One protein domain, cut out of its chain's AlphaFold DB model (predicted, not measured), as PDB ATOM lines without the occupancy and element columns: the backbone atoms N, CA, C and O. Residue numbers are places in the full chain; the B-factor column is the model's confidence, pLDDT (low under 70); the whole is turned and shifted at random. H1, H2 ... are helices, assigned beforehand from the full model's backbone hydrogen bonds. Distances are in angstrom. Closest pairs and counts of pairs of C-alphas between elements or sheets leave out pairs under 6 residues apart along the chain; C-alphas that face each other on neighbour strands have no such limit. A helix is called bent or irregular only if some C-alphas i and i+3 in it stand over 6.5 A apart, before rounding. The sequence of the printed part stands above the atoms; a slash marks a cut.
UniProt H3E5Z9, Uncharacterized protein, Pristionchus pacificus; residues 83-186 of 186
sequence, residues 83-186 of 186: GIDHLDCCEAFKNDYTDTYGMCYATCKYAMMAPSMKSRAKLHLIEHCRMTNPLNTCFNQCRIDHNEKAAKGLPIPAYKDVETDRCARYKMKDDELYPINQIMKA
ATOM      1  N   GLY A  83     154.224  17.261  49.069       95.94
ATOM      2  CA  GLY A  83     153.349  17.175  50.236       95.94
ATOM      3  C   GLY A  83     153.934  16.295  51.325       95.94
ATOM      4  O   GLY A  83     155.068  15.836  51.194       95.94
ATOM      5  N   ILE A  84     153.156  16.039  52.376       97.00
ATOM      6  CA  ILE A  84     153.611  15.251  53.534       97.00
ATOM      7  C   ILE A  84     154.096  13.842  53.153       97.00
ATOM      8  O   ILE A  84     155.001  13.313  53.791       97.00
ATOM      9  N   ASP A  85     153.581  13.275  52.062       95.88
ATOM     10  CA  ASP A  85     153.976  11.950  51.557       95.88
ATOM     11  C   ASP A  85     155.427  11.887  51.078       95.88
ATOM     12  O   ASP A  85     156.011  10.814  51.009       95.88
ATOM     13  N   HIS A  86     156.027  13.043  50.810       97.94
ATOM     14  CA  HIS A  86     157.402  13.168  50.348       97.94
ATOM     15  C   HIS A  86     158.365  13.559  51.481       97.94
ATOM     16  O   HIS A  86     159.510  13.921  51.217       97.94
ATOM     17  N   LEU A  87     157.916  13.510  52.745       97.69
ATOM     18  CA  LEU A  87     158.720  13.885  53.913       97.69
ATOM     19  C   LEU A  87     160.026  13.090  54.010       97.69
ATOM     20  O   LEU A  87     161.057  13.649  54.372       97.69
ATOM     21  N   ASP A  88     159.989  11.807  53.664       98.00
ATOM     22  CA  ASP A  88     161.162  10.934  53.706       98.00
ATOM     23  C   ASP A  88     162.231  11.327  52.665       98.00
ATOM     24  O   ASP A  88     163.427  11.217  52.927       98.00
ATOM     25  N   CYS A  89     161.840  11.946  51.544       98.56
ATOM     26  CA  CYS A  89     162.797  12.490  50.578       98.56
ATOM     27  C   CYS A  89     163.658  13.625  51.154       98.56
ATOM     28  O   CYS A  89     164.714  13.926  50.597       98.56
ATOM     29  N   CYS A  90     163.263  14.244  52.275       98.56
ATOM     30  CA  CYS A  90     164.112  15.217  52.963       98.56
ATOM     31  C   CYS A  90     165.415  14.599  53.488       98.56
ATOM     32  O   CYS A  90     166.384  15.330  53.679       98.56
ATOM     33  N   GLU A  91     165.493  13.276  53.667       98.19
ATOM     34  CA  GLU A  91     166.734  12.583  54.044       98.19
ATOM     35  C   GLU A  91     167.852  12.757  52.991       98.19
ATOM     36  O   GLU A  91     169.032  12.597  53.311       98.19
ATOM     37  N   ALA A  92     167.520  13.204  51.771       97.94
ATOM     38  CA  ALA A  92     168.492  13.665  50.781       97.94
ATOM     39  C   ALA A  92     169.395  14.795  51.300       97.94
ATOM     40  O   ALA A  92     170.527  14.901  50.853       97.94
ATOM     41  N   PHE A  93     168.939  15.604  52.259       97.94
ATOM     42  CA  PHE A  93     169.712  16.708  52.850       97.94
ATOM     43  C   PHE A  93     170.335  16.365  54.205       97.94
ATOM     44  O   PHE A  93     171.022  17.188  54.805       97.94
ATOM     45  N   LYS A  94     170.064  15.175  54.744       95.94
ATOM     46  CA  LYS A  94     170.541  14.798  56.072       95.94
ATOM     47  C   LYS A  94     172.025  14.454  56.042       95.94
ATOM     48  O   LYS A  94     172.471  13.754  55.136       95.94
ATOM     49  N   ASN A  95     172.739  14.881  57.087       92.44
ATOM     50  CA  ASN A  95     174.184  14.695  57.248       92.44
ATOM     51  C   ASN A  95     174.998  15.257  56.069       92.44
ATOM     52  O   ASN A  95     176.045  14.717  55.729       92.44
ATOM     53  N   ASP A  96     174.502  16.318  55.429       93.06
ATOM     54  CA  ASP A  96     175.256  17.052  54.420       93.06
ATOM     55  C   ASP A  96     176.342  17.897  55.098       93.06
ATOM     56  O   ASP A  96     176.048  18.902  55.747       93.06
ATOM     57  N   TYR A  97     177.607  17.510  54.940       90.81
ATOM     58  CA  TYR A  97     178.732  18.239  55.528       90.81
ATOM     59  C   TYR A  97     178.951  19.625  54.909       90.81
ATOM     60  O   TYR A  97     179.633  20.458  55.509       90.81
ATOM     61  N   THR A  98     178.357  19.896  53.745       89.00
ATOM     62  CA  THR A  98     178.369  21.213  53.093       89.00
ATOM     63  C   THR A  98     177.227  22.127  53.576       89.00
ATOM     64  O   THR A  98     177.153  23.293  53.186       89.00
ATOM     65  N   ASP A  99     176.349  21.625  54.451       91.50
ATOM     66  CA  ASP A  99     175.295  22.357  55.162       91.50
ATOM     67  C   ASP A  99     175.469  22.146  56.675       91.50
ATOM     68  O   ASP A  99     174.728  21.413  57.329       91.50
ATOM     69  N   THR A 100     176.489  22.790  57.248       84.25
ATOM     70  CA  THR A 100     176.924  22.580  58.643       84.25
ATOM     71  C   THR A 100     175.847  22.849  59.694       84.25
ATOM     72  O   THR A 100     175.931  22.317  60.800       84.25
ATOM     73  N   TYR A 101     174.829  23.643  59.364       91.31
ATOM     74  CA  TYR A 101     173.697  23.935  60.246       91.31
ATOM     75  C   TYR A 101     172.467  23.061  59.960       91.31
ATOM     76  O   TYR A 101     171.454  23.195  60.648       91.31
ATOM     77  N   GLY A 102     172.523  22.185  58.951       94.69
ATOM     78  CA  GLY A 102     171.393  21.369  58.511       94.69
ATOM     79  C   GLY A 102     170.193  22.205  58.061       94.69
ATOM     80  O   GLY A 102     169.043  21.783  58.233       94.69
ATOM     81  N   MET A 103     170.439  23.407  57.530       96.25
ATOM     82  CA  MET A 103     169.410  24.369  57.151       96.25
ATOM     83  C   MET A 103     168.461  23.789  56.103       96.25
ATOM     84  O   MET A 103     167.244  23.940  56.225       96.25
ATOM     85  N   CYS A 104     168.984  23.084  55.103       97.88
ATOM     86  CA  CYS A 104     168.195  22.482  54.036       97.88
ATOM     87  C   CYS A 104     167.358  21.302  54.533       97.88
ATOM     88  O   CYS A 104     166.191  21.177  54.153       97.88
ATOM     89  N   TYR A 105     167.898  20.485  55.442       98.19
ATOM     90  CA  TYR A 105     167.137  19.405  56.073       98.19
ATOM     91  C   TYR A 105     165.963  19.954  56.896       98.19
ATOM     92  O   TYR A 105     164.817  19.531  56.710       98.19
ATOM     93  N   ALA A 106     166.224  20.947  57.753       98.12
ATOM     94  CA  ALA A 106     165.198  21.603  58.561       98.12
ATOM     95  C   ALA A 106     164.135  22.290  57.687       98.12
ATOM     96  O   ALA A 106     162.936  22.094  57.897       98.12
ATOM     97  N   THR A 107     164.574  23.025  56.664       98.38
ATOM     98  CA  THR A 107     163.708  23.709  55.693       98.38
ATOM     99  C   THR A 107     162.801  22.730  54.955       98.38
ATOM    100  O   THR A 107     161.593  22.956  54.864       98.38
ATOM    101  N   CYS A 108     163.352  21.613  54.474       98.62
ATOM    102  CA  CYS A 108     162.575  20.585  53.792       98.62
ATOM    103  C   CYS A 108     161.501  19.995  54.699       98.62
ATOM    104  O   CYS A 108     160.324  19.965  54.331       98.62
ATOM    105  N   LYS A 109     161.878  19.596  55.918       98.31
ATOM    106  CA  LYS A 109     160.932  19.041  56.886       98.31
ATOM    107  C   LYS A 109     159.827  20.036  57.235       98.31
ATOM    108  O   LYS A 109     158.660  19.651  57.237       98.31
ATOM    109  N   TYR A 110     160.174  21.298  57.484       97.88
ATOM    110  CA  TYR A 110     159.202  22.362  57.727       97.88
ATOM    111  C   TYR A 110     158.206  22.490  56.568       97.88
ATOM    112  O   TYR A 110     156.998  22.382  56.780       97.88
ATOM    113  N   ALA A 111     158.707  22.627  55.337       98.00
ATOM    114  CA  ALA A 111     157.875  22.779  54.148       98.00
ATOM    115  C   ALA A 111     156.952  21.571  53.924       98.00
ATOM    116  O   ALA A 111     155.771  21.744  53.624       98.00
ATOM    117  N   MET A 112     157.454  20.342  54.090       97.88
ATOM    118  CA  MET A 112     156.641  19.130  53.928       97.88
ATOM    119  C   MET A 112     155.535  19.035  54.983       97.88
ATOM    120  O   MET A 112     154.417  18.636  54.655       97.88
ATOM    121  N   MET A 113     155.828  19.448  56.219       97.06
ATOM    122  CA  MET A 113     154.897  19.406  57.349       97.06
ATOM    123  C   MET A 113     153.901  20.572  57.404       97.06
ATOM    124  O   MET A 113     152.989  20.509  58.225       97.06
ATOM    125  N   ALA A 114     154.039  21.600  56.561       97.62
ATOM    126  CA  ALA A 114     153.093  22.710  56.439       97.62
ATOM    127  C   ALA A 114     152.032  22.402  55.358       97.62
ATOM    128  O   ALA A 114     152.293  22.587  54.162       97.62
ATOM    129  N   PRO A 115     150.832  21.901  55.712       97.38
ATOM    130  CA  PRO A 115     149.856  21.450  54.718       97.38
ATOM    131  C   PRO A 115     149.194  22.602  53.951       97.38
ATOM    132  O   PRO A 115     148.749  22.406  52.825       97.38
ATOM    133  N   SER A 116     149.173  23.812  54.514       97.69
ATOM    134  CA  SER A 116     148.656  25.002  53.834       97.69
ATOM    135  C   SER A 116     149.697  25.722  52.980       97.69
ATOM    136  O   SER A 116     149.408  26.782  52.443       97.69
ATOM    137  N   MET A 117     150.909  25.183  52.825       97.88
ATOM    138  CA  MET A 117     151.862  25.704  51.847       97.88
ATOM    139  C   MET A 117     151.615  25.024  50.496       97.88
ATOM    140  O   MET A 117     151.519  23.804  50.411       97.88
ATOM    141  N   LYS A 118     151.524  25.791  49.409       97.62
ATOM    142  CA  LYS A 118     151.363  25.213  48.065       97.62
ATOM    143  C   LYS A 118     152.649  24.525  47.606       97.62
ATOM    144  O   LYS A 118     153.738  25.036  47.872       97.62
ATOM    145  N   SER A 119     152.553  23.448  46.825       98.12
ATOM    146  CA  SER A 119     153.722  22.691  46.344       98.12
ATOM    147  C   SER A 119     154.816  23.544  45.711       98.12
ATOM    148  O   SER A 119     155.988  23.381  46.028       98.12
ATOM    149  N   ARG A 120     154.449  24.511  44.862       98.19
ATOM    150  CA  ARG A 120     155.426  25.425  44.245       98.19
ATOM    151  C   ARG A 120     156.220  26.221  45.288       98.19
ATOM    152  O   ARG A 120     157.417  26.407  45.109       98.19
ATOM    153  N   ALA A 121     155.568  26.683  46.355       98.31
ATOM    154  CA  ALA A 121     156.228  27.418  47.431       98.31
ATOM    155  C   ALA A 121     157.126  26.494  48.268       98.31
ATOM    156  O   ALA A 121     158.264  26.864  48.548       98.31
ATOM    157  N   LYS A 122     156.663  25.268  48.569       98.50
ATOM    158  CA  LYS A 122     157.477  24.236  49.238       98.50
ATOM    159  C   LYS A 122     158.768  23.960  48.465       98.50
ATOM    160  O   LYS A 122     159.856  24.032  49.024       98.50
ATOM    161  N   LEU A 123     158.636  23.680  47.167       98.31
ATOM    162  CA  LEU A 123     159.759  23.379  46.279       98.31
ATOM    163  C   LEU A 123     160.726  24.555  46.159       98.31
ATOM    164  O   LEU A 123     161.929  24.355  46.265       98.31
ATOM    165  N   HIS A 124     160.208  25.775  46.006       98.12
ATOM    166  CA  HIS A 124     161.037  26.973  45.940       98.12
ATOM    167  C   HIS A 124     161.863  27.172  47.218       98.12
ATOM    168  O   HIS A 124     163.055  27.462  47.133       98.12
ATOM    169  N   LEU A 125     161.248  26.993  48.394       97.88
ATOM    170  CA  LEU A 125     161.925  27.129  49.684       97.88
ATOM    171  C   LEU A 125     163.042  26.086  49.857       97.88
ATOM    172  O   LEU A 125     164.115  26.409  50.353       97.88
ATOM    173  N   ILE A 126     162.806  24.848  49.415       98.38
ATOM    174  CA  ILE A 126     163.789  23.754  49.480       98.38
ATOM    175  C   ILE A 126     164.929  23.962  48.489       98.38
ATOM    176  O   ILE A 126     166.090  23.767  48.831       98.38
ATOM    177  N   GLU A 127     164.620  24.362  47.261       97.88
ATOM    178  CA  GLU A 127     165.631  24.617  46.238       97.88
ATOM    179  C   GLU A 127     166.605  25.714  46.684       97.88
ATOM    180  O   GLU A 127     167.817  25.546  46.558       97.88
ATOM    181  N   HIS A 128     166.071  26.778  47.292       97.44
ATOM    182  CA  HIS A 128     166.815  27.971  47.691       97.44
ATOM    183  C   HIS A 128     167.161  28.012  49.187       97.44
ATOM    184  O   HIS A 128     167.483  29.078  49.708       97.44
ATOM    185  N   CYS A 129     167.139  26.874  49.890       96.81
ATOM    186  CA  CYS A 129     167.567  26.802  51.296       96.81
ATOM    187  C   CYS A 129     169.035  27.220  51.492       96.81
ATOM    188  O   CYS A 129     169.441  27.562  52.597       96.81
ATOM    189  N   ARG A 130     169.829  27.209  50.416       94.12
ATOM    190  CA  ARG A 130     171.192  27.741  50.341       94.12
ATOM    191  C   ARG A 130     171.524  28.155  48.909       94.12
ATOM    192  O   ARG A 130     170.837  27.762  47.970       94.12
ATOM    193  N   MET A 131     172.613  28.902  48.743       90.44
ATOM    194  CA  MET A 131     173.028  29.462  47.448       90.44
ATOM    195  C   MET A 131     173.331  28.396  46.382       90.44
ATOM    196  O   MET A 131     173.019  28.588  45.211       90.44
ATOM    197  N   THR A 132     173.934  27.271  46.770       91.38
ATOM    198  CA  THR A 132     174.220  26.150  45.868       91.38
ATOM    199  C   THR A 132     173.738  24.865  46.514       91.38
ATOM    200  O   THR A 132     174.267  24.456  47.541       91.38
ATOM    201  N   ASN A 133     172.715  24.241  45.926       93.94
ATOM    202  CA  ASN A 133     172.056  23.075  46.504       93.94
ATOM    203  C   ASN A 133     172.024  21.872  45.538       93.94
ATOM    204  O   ASN A 133     170.974  21.574  44.960       93.94
ATOM    205  N   PRO A 134     173.145  21.148  45.355       93.94
ATOM    206  CA  PRO A 134     173.196  20.004  44.438       93.94
ATOM    207  C   PRO A 134     172.237  18.873  44.850       93.94
ATOM    208  O   PRO A 134     171.658  18.198  43.995       93.94
ATOM    209  N   LEU A 135     171.990  18.722  46.156       96.94
ATOM    210  CA  LEU A 135     171.084  17.722  46.728       96.94
ATOM    211  C   LEU A 135     169.604  17.952  46.374       96.94
ATOM    212  O   LEU A 135     168.811  17.016  46.473       96.94
ATOM    213  N   ASN A 136     169.219  19.132  45.867       97.50
ATOM    214  CA  ASN A 136     167.861  19.360  45.358       97.50
ATOM    215  C   ASN A 136     167.507  18.405  44.204       97.50
ATOM    216  O   ASN A 136     166.356  17.994  44.050       97.50
ATOM    217  N   THR A 137     168.497  17.999  43.403       97.25
ATOM    218  CA  THR A 137     168.291  17.003  42.339       97.25
ATOM    219  C   THR A 137     167.944  15.626  42.913       97.25
ATOM    220  O   THR A 137     167.033  14.963  42.423       97.25
ATOM    221  N   CYS A 138     168.605  15.232  44.004       98.06
ATOM    222  CA  CYS A 138     168.364  13.984  44.726       98.06
ATOM    223  C   CYS A 138     166.993  13.962  45.413       98.06
ATOM    224  O   CYS A 138     166.265  12.975  45.302       98.06
ATOM    225  N   PHE A 139     166.612  15.070  46.053       98.38
ATOM    226  CA  PHE A 139     165.273  15.255  46.611       98.38
ATOM    227  C   PHE A 139     164.184  15.130  45.532       98.38
ATOM    228  O   PHE A 139     163.213  14.392  45.705       98.38
ATOM    229  N   ASN A 140     164.354  15.806  44.389       98.06
ATOM    230  CA  ASN A 140     163.378  15.751  43.302       98.06
ATOM    231  C   ASN A 140     163.262  14.360  42.676       98.06
ATOM    232  O   ASN A 140     162.142  13.936  42.396       98.06
ATOM    233  N   GLN A 141     164.376  13.645  42.496       97.62
ATOM    234  CA  GLN A 141     164.345  12.269  42.001       97.62
ATOM    235  C   GLN A 141     163.526  11.370  42.933       97.62
ATOM    236  O   GLN A 141     162.589  10.724  42.478       97.62
ATOM    237  N   CYS A 142     163.803  11.413  44.241       98.44
ATOM    238  CA  CYS A 142     163.045  10.652  45.235       98.44
ATOM    239  C   CYS A 142     161.540  10.936  45.151       98.44
ATOM    240  O   CYS A 142     160.724  10.018  45.118       98.44
ATOM    241  N   ARG A 143     161.165  12.215  45.056       97.38
ATOM    242  CA  ARG A 143     159.766  12.638  44.974       97.38
ATOM    243  C   ARG A 143     159.067  12.120  43.717       97.38
ATOM    244  O   ARG A 143     157.908  11.715  43.774       97.38
ATOM    245  N   ILE A 144     159.747  12.161  42.575       97.06
ATOM    246  CA  ILE A 144     159.223  11.630  41.311       97.06
ATOM    247  C   ILE A 144     159.032  10.114  41.432       97.06
ATOM    248  O   ILE A 144     157.938   9.621  41.160       97.06
ATOM    249  N   ASP A 145     160.031   9.399  41.949       96.81
ATOM    250  CA  ASP A 145     159.979   7.945  42.122       96.81
ATOM    251  C   ASP A 145     158.867   7.515  43.095       96.81
ATOM    252  O   ASP A 145     158.156   6.539  42.841       96.81
ATOM    253  N   HIS A 146     158.676   8.254  44.195       96.88
ATOM    254  CA  HIS A 146     157.569   8.058  45.141       96.88
ATOM    255  C   HIS A 146     156.215   8.163  44.437       96.88
ATOM    256  O   HIS A 146     155.383   7.267  44.577       96.88
ATOM    257  N   ASN A 147     156.012   9.207  43.627       95.56
ATOM    258  CA  ASN A 147     154.779   9.396  42.863       95.56
ATOM    259  C   ASN A 147     154.539   8.277  41.845       95.56
ATOM    260  O   ASN A 147     153.418   7.779  41.726       95.56
ATOM    261  N   GLU A 148     155.575   7.863  41.117       96.12
ATOM    262  CA  GLU A 148     155.468   6.772  40.149       96.12
ATOM    263  C   GLU A 148     155.122   5.438  40.816       96.12
ATOM    264  O   GLU A 148     154.296   4.682  40.302       96.12
ATOM    265  N   LYS A 149     155.739   5.141  41.966       96.44
ATOM    266  CA  LYS A 149     155.449   3.935  42.750       96.44
ATOM    267  C   LYS A 149     154.037   3.975  43.324       96.44
ATOM    268  O   LYS A 149     153.305   3.003  43.152       96.44
ATOM    269  N   ALA A 150     153.627   5.102  43.905       94.31
ATOM    270  CA  ALA A 150     152.274   5.294  44.421       94.31
ATOM    271  C   ALA A 150     151.216   5.102  43.322       94.31
ATOM    272  O   ALA A 150     150.236   4.390  43.526       94.31
ATOM    273  N   ALA A 151     151.445   5.652  42.123       94.31
ATOM    274  CA  ALA A 151     150.548   5.484  40.976       94.31
ATOM    275  C   ALA A 151     150.416   4.022  40.512       94.31
ATOM    276  O   ALA A 151     149.388   3.645  39.953       94.31
ATOM    277  N   LYS A 152     151.440   3.198  40.753       97.06
ATOM    278  CA  LYS A 152     151.465   1.762  40.438       97.06
ATOM    279  C   LYS A 152     151.018   0.880  41.616       97.06
ATOM    280  O   LYS A 152     151.033  -0.338  41.482       97.06
ATOM    281  N   GLY A 153     150.662   1.464  42.767       95.81
ATOM    282  CA  GLY A 153     150.354   0.716  43.993       95.81
ATOM    283  C   GLY A 153     151.554  -0.049  44.566       95.81
ATOM    284  O   GLY A 153     151.376  -1.051  45.254       95.81
ATOM    285  N   LEU A 154     152.776   0.383  44.249       96.88
ATOM    286  CA  LEU A 154     154.007  -0.259  44.698       96.88
ATOM    287  C   LEU A 154     154.453   0.291  46.059       96.88
ATOM    288  O   LEU A 154     154.233   1.471  46.344       96.88
ATOM    289  N   PRO A 155     155.160  -0.518  46.871       95.69
ATOM    290  CA  PRO A 155     155.791  -0.035  48.089       95.69
ATOM    291  C   PRO A 155     156.733   1.140  47.811       95.69
ATOM    292  O   PRO A 155     157.548   1.102  46.879       95.69
ATOM    293  N   ILE A 156     156.627   2.168  48.649       96.19
ATOM    294  CA  ILE A 156     157.502   3.336  48.634       96.19
ATOM    295  C   ILE A 156     158.696   3.030  49.552       96.19
ATOM    296  O   ILE A 156     158.493   2.886  50.757       96.19
ATOM    297  N   PRO A 157     159.918   2.862  49.012       94.12
ATOM    298  CA  PRO A 157     161.094   2.601  49.831       94.12
ATOM    299  C   PRO A 157     161.499   3.862  50.595       94.12
ATOM    300  O   PRO A 157     161.278   4.979  50.113       94.12
ATOM    301  N   ALA A 158     162.143   3.677  51.748       95.44
ATOM    302  CA  ALA A 158     162.796   4.787  52.422       95.44
ATOM    303  C   ALA A 158     163.986   5.272  51.579       95.44
ATOM    304  O   ALA A 158     164.701   4.471  50.977       95.44
ATOM    305  N   TYR A 159     164.227   6.580  51.562       95.88
ATOM    306  CA  TYR A 159     165.250   7.228  50.748       95.88
ATOM    307  C   TYR A 159     166.635   6.627  50.989       95.88
ATOM    308  O   TYR A 159     167.359   6.347  50.042       95.88
ATOM    309  N   LYS A 160     166.972   6.364  52.257       92.75
ATOM    310  CA  LYS A 160     168.252   5.760  52.657       92.75
ATOM    311  C   LYS A 160     168.522   4.406  51.984       92.75
ATOM    312  O   LYS A 160     169.677   4.060  51.778       92.75
ATOM    313  N   ASP A 161     167.474   3.649  51.649       93.00
ATOM    314  CA  ASP A 161     167.596   2.306  51.073       93.00
ATOM    315  C   ASP A 161     167.803   2.361  49.548       93.00
ATOM    316  O   ASP A 161     168.122   1.354  48.920       93.00
ATOM    317  N   VAL A 162     167.604   3.537  48.943       93.06
ATOM    318  CA  VAL A 162     167.718   3.786  47.498       93.06
ATOM    319  C   VAL A 162     168.624   4.980  47.180       93.06
ATOM    320  O   VAL A 162     168.624   5.487  46.056       93.06
ATOM    321  N   GLU A 163     169.392   5.455  48.162       95.56
ATOM    322  CA  GLU A 163     170.328   6.553  47.969       95.56
ATOM    323  C   GLU A 163     171.417   6.131  46.978       95.56
ATOM    324  O   GLU A 163     172.122   5.143  47.168       95.56
ATOM    325  N   THR A 164     171.553   6.890  45.890       94.25
ATOM    326  CA  THR A 164     172.596   6.629  44.888       94.25
ATOM    327  C   THR A 164     173.957   7.116  45.374       94.25
ATOM    328  O   THR A 164     174.039   8.155  46.033       94.25
ATOM    329  N   ASP A 165     175.039   6.484  44.910       92.94
ATOM    330  CA  ASP A 165     176.412   6.942  45.175       92.94
ATOM    331  C   ASP A 165     176.625   8.416  44.814       92.94
ATOM    332  O   ASP A 165     177.374   9.135  45.470       92.94
ATOM    333  N   ARG A 166     175.955   8.897  43.756       93.38
ATOM    334  CA  ARG A 166     176.012  10.309  43.362       93.38
ATOM    335  C   ARG A 166     175.448  11.215  44.457       93.38
ATOM    336  O   ARG A 166     176.055  12.237  44.752       93.38
ATOM    337  N   CYS A 167     174.305  10.850  45.031       94.56
ATOM    338  CA  CYS A 167     173.672  11.617  46.100       94.56
ATOM    339  C   CYS A 167     174.471  11.546  47.400       94.56
ATOM    340  O   CYS A 167     174.678  12.582  48.025       94.56
ATOM    341  N   ALA A 168     175.002  10.369  47.740       93.56
ATOM    342  CA  ALA A 168     175.888  10.210  48.887       93.56
ATOM    343  C   ALA A 168     177.147  11.090  48.759       93.56
ATOM    344  O   ALA A 168     177.510  11.791  49.700       93.56
ATOM    345  N   ARG A 169     177.768  11.148  47.569       92.50
ATOM    346  CA  ARG A 169     178.953  11.991  47.319       92.50
ATOM    347  C   ARG A 169     178.697  13.484  47.495       92.50
ATOM    348  O   ARG A 169     179.589  14.180  47.959       92.50
ATOM    349  N   TYR A 170     177.508  13.986  47.162       92.62
ATOM    350  CA  TYR A 170     177.183  15.402  47.376       92.62
ATOM    351  C   TYR A 170     177.128  15.807  48.854       92.62
ATOM    352  O   TYR A 170     177.159  17.000  49.136       92.62
ATOM    353  N   LYS A 171     177.032  14.842  49.777       90.94
ATOM    354  CA  LYS A 171     177.020  15.091  51.223       90.94
ATOM    355  C   LYS A 171     178.416  15.105  51.839       90.94
ATOM    356  O   LYS A 171     178.550  15.570  52.964       90.94
ATOM    357  N   MET A 172     179.419  14.552  51.156       87.44
ATOM    358  CA  MET A 172     180.778  14.375  51.678       87.44
ATOM    359  C   MET A 172     181.552  15.694  51.704       87.44
ATOM    360  O   MET A 172     181.252  16.617  50.948       87.44
ATOM    361  N   LYS A 173     182.573  15.774  52.562       72.81
ATOM    362  CA  LYS A 173     183.523  16.889  52.527       72.81
ATOM    363  C   LYS A 173     184.492  16.743  51.351       72.81
ATOM    364  O   LYS A 173     184.825  15.628  50.951       72.81
ATOM    365  N   ASP A 174     185.000  17.863  50.840       65.31
ATOM    366  CA  ASP A 174     185.938  17.885  49.707       65.31
ATOM    367  C   ASP A 174     187.233  17.080  49.959       65.31
ATOM    368  O   ASP A 174     187.810  16.520  49.025       65.31
ATOM    369  N   ASP A 175     187.682  16.966  51.213       62.16
ATOM    370  CA  ASP A 175     188.850  16.176  51.629       62.16
ATOM    371  C   ASP A 175     188.585  14.657  51.678       62.16
ATOM    372  O   ASP A 175     189.520  13.863  51.559       62.16
ATOM    373  N   GLU A 176     187.321  14.232  51.740       58.00
ATOM    374  CA  GLU A 176     186.900  12.822  51.702       58.00
ATOM    375  C   GLU A 176     186.672  12.297  50.268       58.00
ATOM    376  O   GLU A 176     186.559  11.088  50.055       58.00
ATOM    377  N   LEU A 177     186.665  13.175  49.253       56.75
ATOM    378  CA  LEU A 177     186.555  12.791  47.835       56.75
ATOM    379  C   LEU A 177     187.863  12.237  47.234       56.75
ATOM    380  O   LEU A 177     187.833  11.557  46.202       56.75
ATOM    381  N   TYR A 178     189.015  12.508  47.854       46.19
ATOM    382  CA  TYR A 178     190.338  12.149  47.324       46.19
ATOM    383  C   TYR A 178     190.640  10.629  47.262       46.19
ATOM    384  O   TYR A 178     191.197  10.192  46.251       46.19
ATOM    385  N   PRO A 179     190.263   9.782  48.246       51.97
ATOM    386  CA  PRO A 179     190.543   8.342  48.174       51.97
ATOM    387  C   PRO A 179     189.608   7.553  47.234       51.97
ATOM    388  O   PRO A 179     190.013   6.518  46.707       51.97
ATOM    389  N   ILE A 180     188.389   8.029  46.943       51.81
ATOM    390  CA  ILE A 180     187.422   7.300  46.086       51.81
ATOM    391  C   ILE A 180     187.842   7.343  44.604       51.81
ATOM    392  O   ILE A 180     187.724   6.352  43.880       51.81
ATOM    393  N   ASN A 181     188.412   8.462  44.155       48.78
ATOM    394  CA  ASN A 181     188.863   8.635  42.770       48.78
ATOM    395  C   ASN A 181     190.122   7.825  42.405       48.78
ATOM    396  O   ASN A 181     190.432   7.711  41.218       48.78
ATOM    397  N   GLN A 182     190.843   7.263  43.383       47.88
ATOM    398  CA  GLN A 182     191.951   6.334  43.122       47.88
ATOM    399  C   GLN A 182     191.472   4.889  42.938       47.88
ATOM    400  O   GLN A 182     192.077   4.149  42.171       47.88
ATOM    401  N   ILE A 183     190.362   4.502  43.575       50.22
ATOM    402  CA  ILE A 183     189.821   3.136  43.506       50.22
ATOM    403  C   ILE A 183     189.056   2.902  42.195       50.22
ATOM    404  O   ILE A 183     189.115   1.815  41.642       50.22
ATOM    405  N   MET A 184     188.391   3.922  41.643       48.19
ATOM    406  CA  MET A 184     187.675   3.809  40.356       48.19
ATOM    407  C   MET A 184     188.576   3.934  39.112       48.19
ATOM    408  O   MET A 184     188.080   3.874  37.987       48.19
ATOM    409  N   LYS A 185     189.880   4.175  39.298       47.25
ATOM    410  CA  LYS A 185     190.882   4.269  38.221       47.25
ATOM    411  C   LYS A 185     191.855   3.080  38.189       47.25
ATOM    412  O   LYS A 185     192.776   3.107  37.373       47.25
ATOM    413  N   ALA A 186     191.664   2.087  39.056       44.66
ATOM    414  CA  ALA A 186     192.373   0.807  39.057       44.66
ATOM    415  C   ALA A 186     191.459  -0.289  38.495       44.66
ATOM    416  O   ALA A 186     191.994  -1.188  37.812       44.66
TER     417      ALA A 186
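This is residues 83 to 186 of the 186 residues of an uncharacterized protein of Pristionchus pacificus (UniProt H3E5Z9). Four helices pack as two pairs: H1 and H2 lie side by side, H3 covers H2 and H4 covers H1, while H3 and H4 open from each other as a V that is narrowest near residues 127 and 136. From the far end of H4 the chain folds back through residues 152 to 164 to the short helix H5, then leads into a tail whose residues 181 to 186 stick out and make the whole longer. The printed part has 104 residues with six named helices, H1 to H6 in that order, and no named strand, and its class is all helix. It is compact, with a radius of gyration of the C-alphas of 14.8 A, and only just flat, spanning 48 by 32 by 16 A.

Find C-alpha 84 at (153.611, 15.251, 53.534); from there H1, residues 84 to 93, runs 16.2 A. H1 is irregular, with C-alphas 85 and 88 standing 7.6 A apart. Next look for H2, residues 103 to 113, 15.3 A long, and H3, residues 119 to 127, 12.1 A long. C-alpha 135 at (171.084, 17.722, 46.728) begins H4, residues 135 to 151, the longest helix at 24.6 A. H5 holds residues 165 to 169, and H6, residues 180 to 183, ends with C-alpha 183 at (189.821, 3.136, 43.506).

Start at H1, which touches H2 as a helical hairpin, opposite ways at a shallow tilt of 7 degrees; their closest C-alphas, Phe 93 and Tyr 105, are 4.9 A apart. H2 and H3 touch as a second helical hairpin, opposite ways at a shallow tilt of 12 degrees, with the C-alphas of Ala 111 and Lys 122 closest at 5.1 A. H4 touches H1, closest at the C-alphas of Cys 89 and Phe 139, 5.4 A; they run opposite ways at a shallow tilt of 32 degrees, only just short of steep. H3 and H4 are close but not clearly touching, with the C-alphas of Glu 127 and Asn 136 closest at 5.8 A. H5 is close to but not clearly touching H4, with the C-alphas of Cys 138 and Cys 167 closest at 6.0 A. H6 is apart from H5. In H2, H3, H4 and H5 every O i to N i+4 pair is within hydrogen-bond range; in H1 0 of 6 are, against 6 of 7 O i to N i+3 pairs, and H6 is too short for an O i to N i+4 pair.

The C-alphas of Ser 116 and Ala 186 are the two farthest apart, at 52.1 A. The printed part has no cut and ends at the chain's last residue. The link from H4 to H5 is long. Look at the B-factor column: the mean pLDDT of the printed part is 90.2, and residues 174 to 186 are under 70.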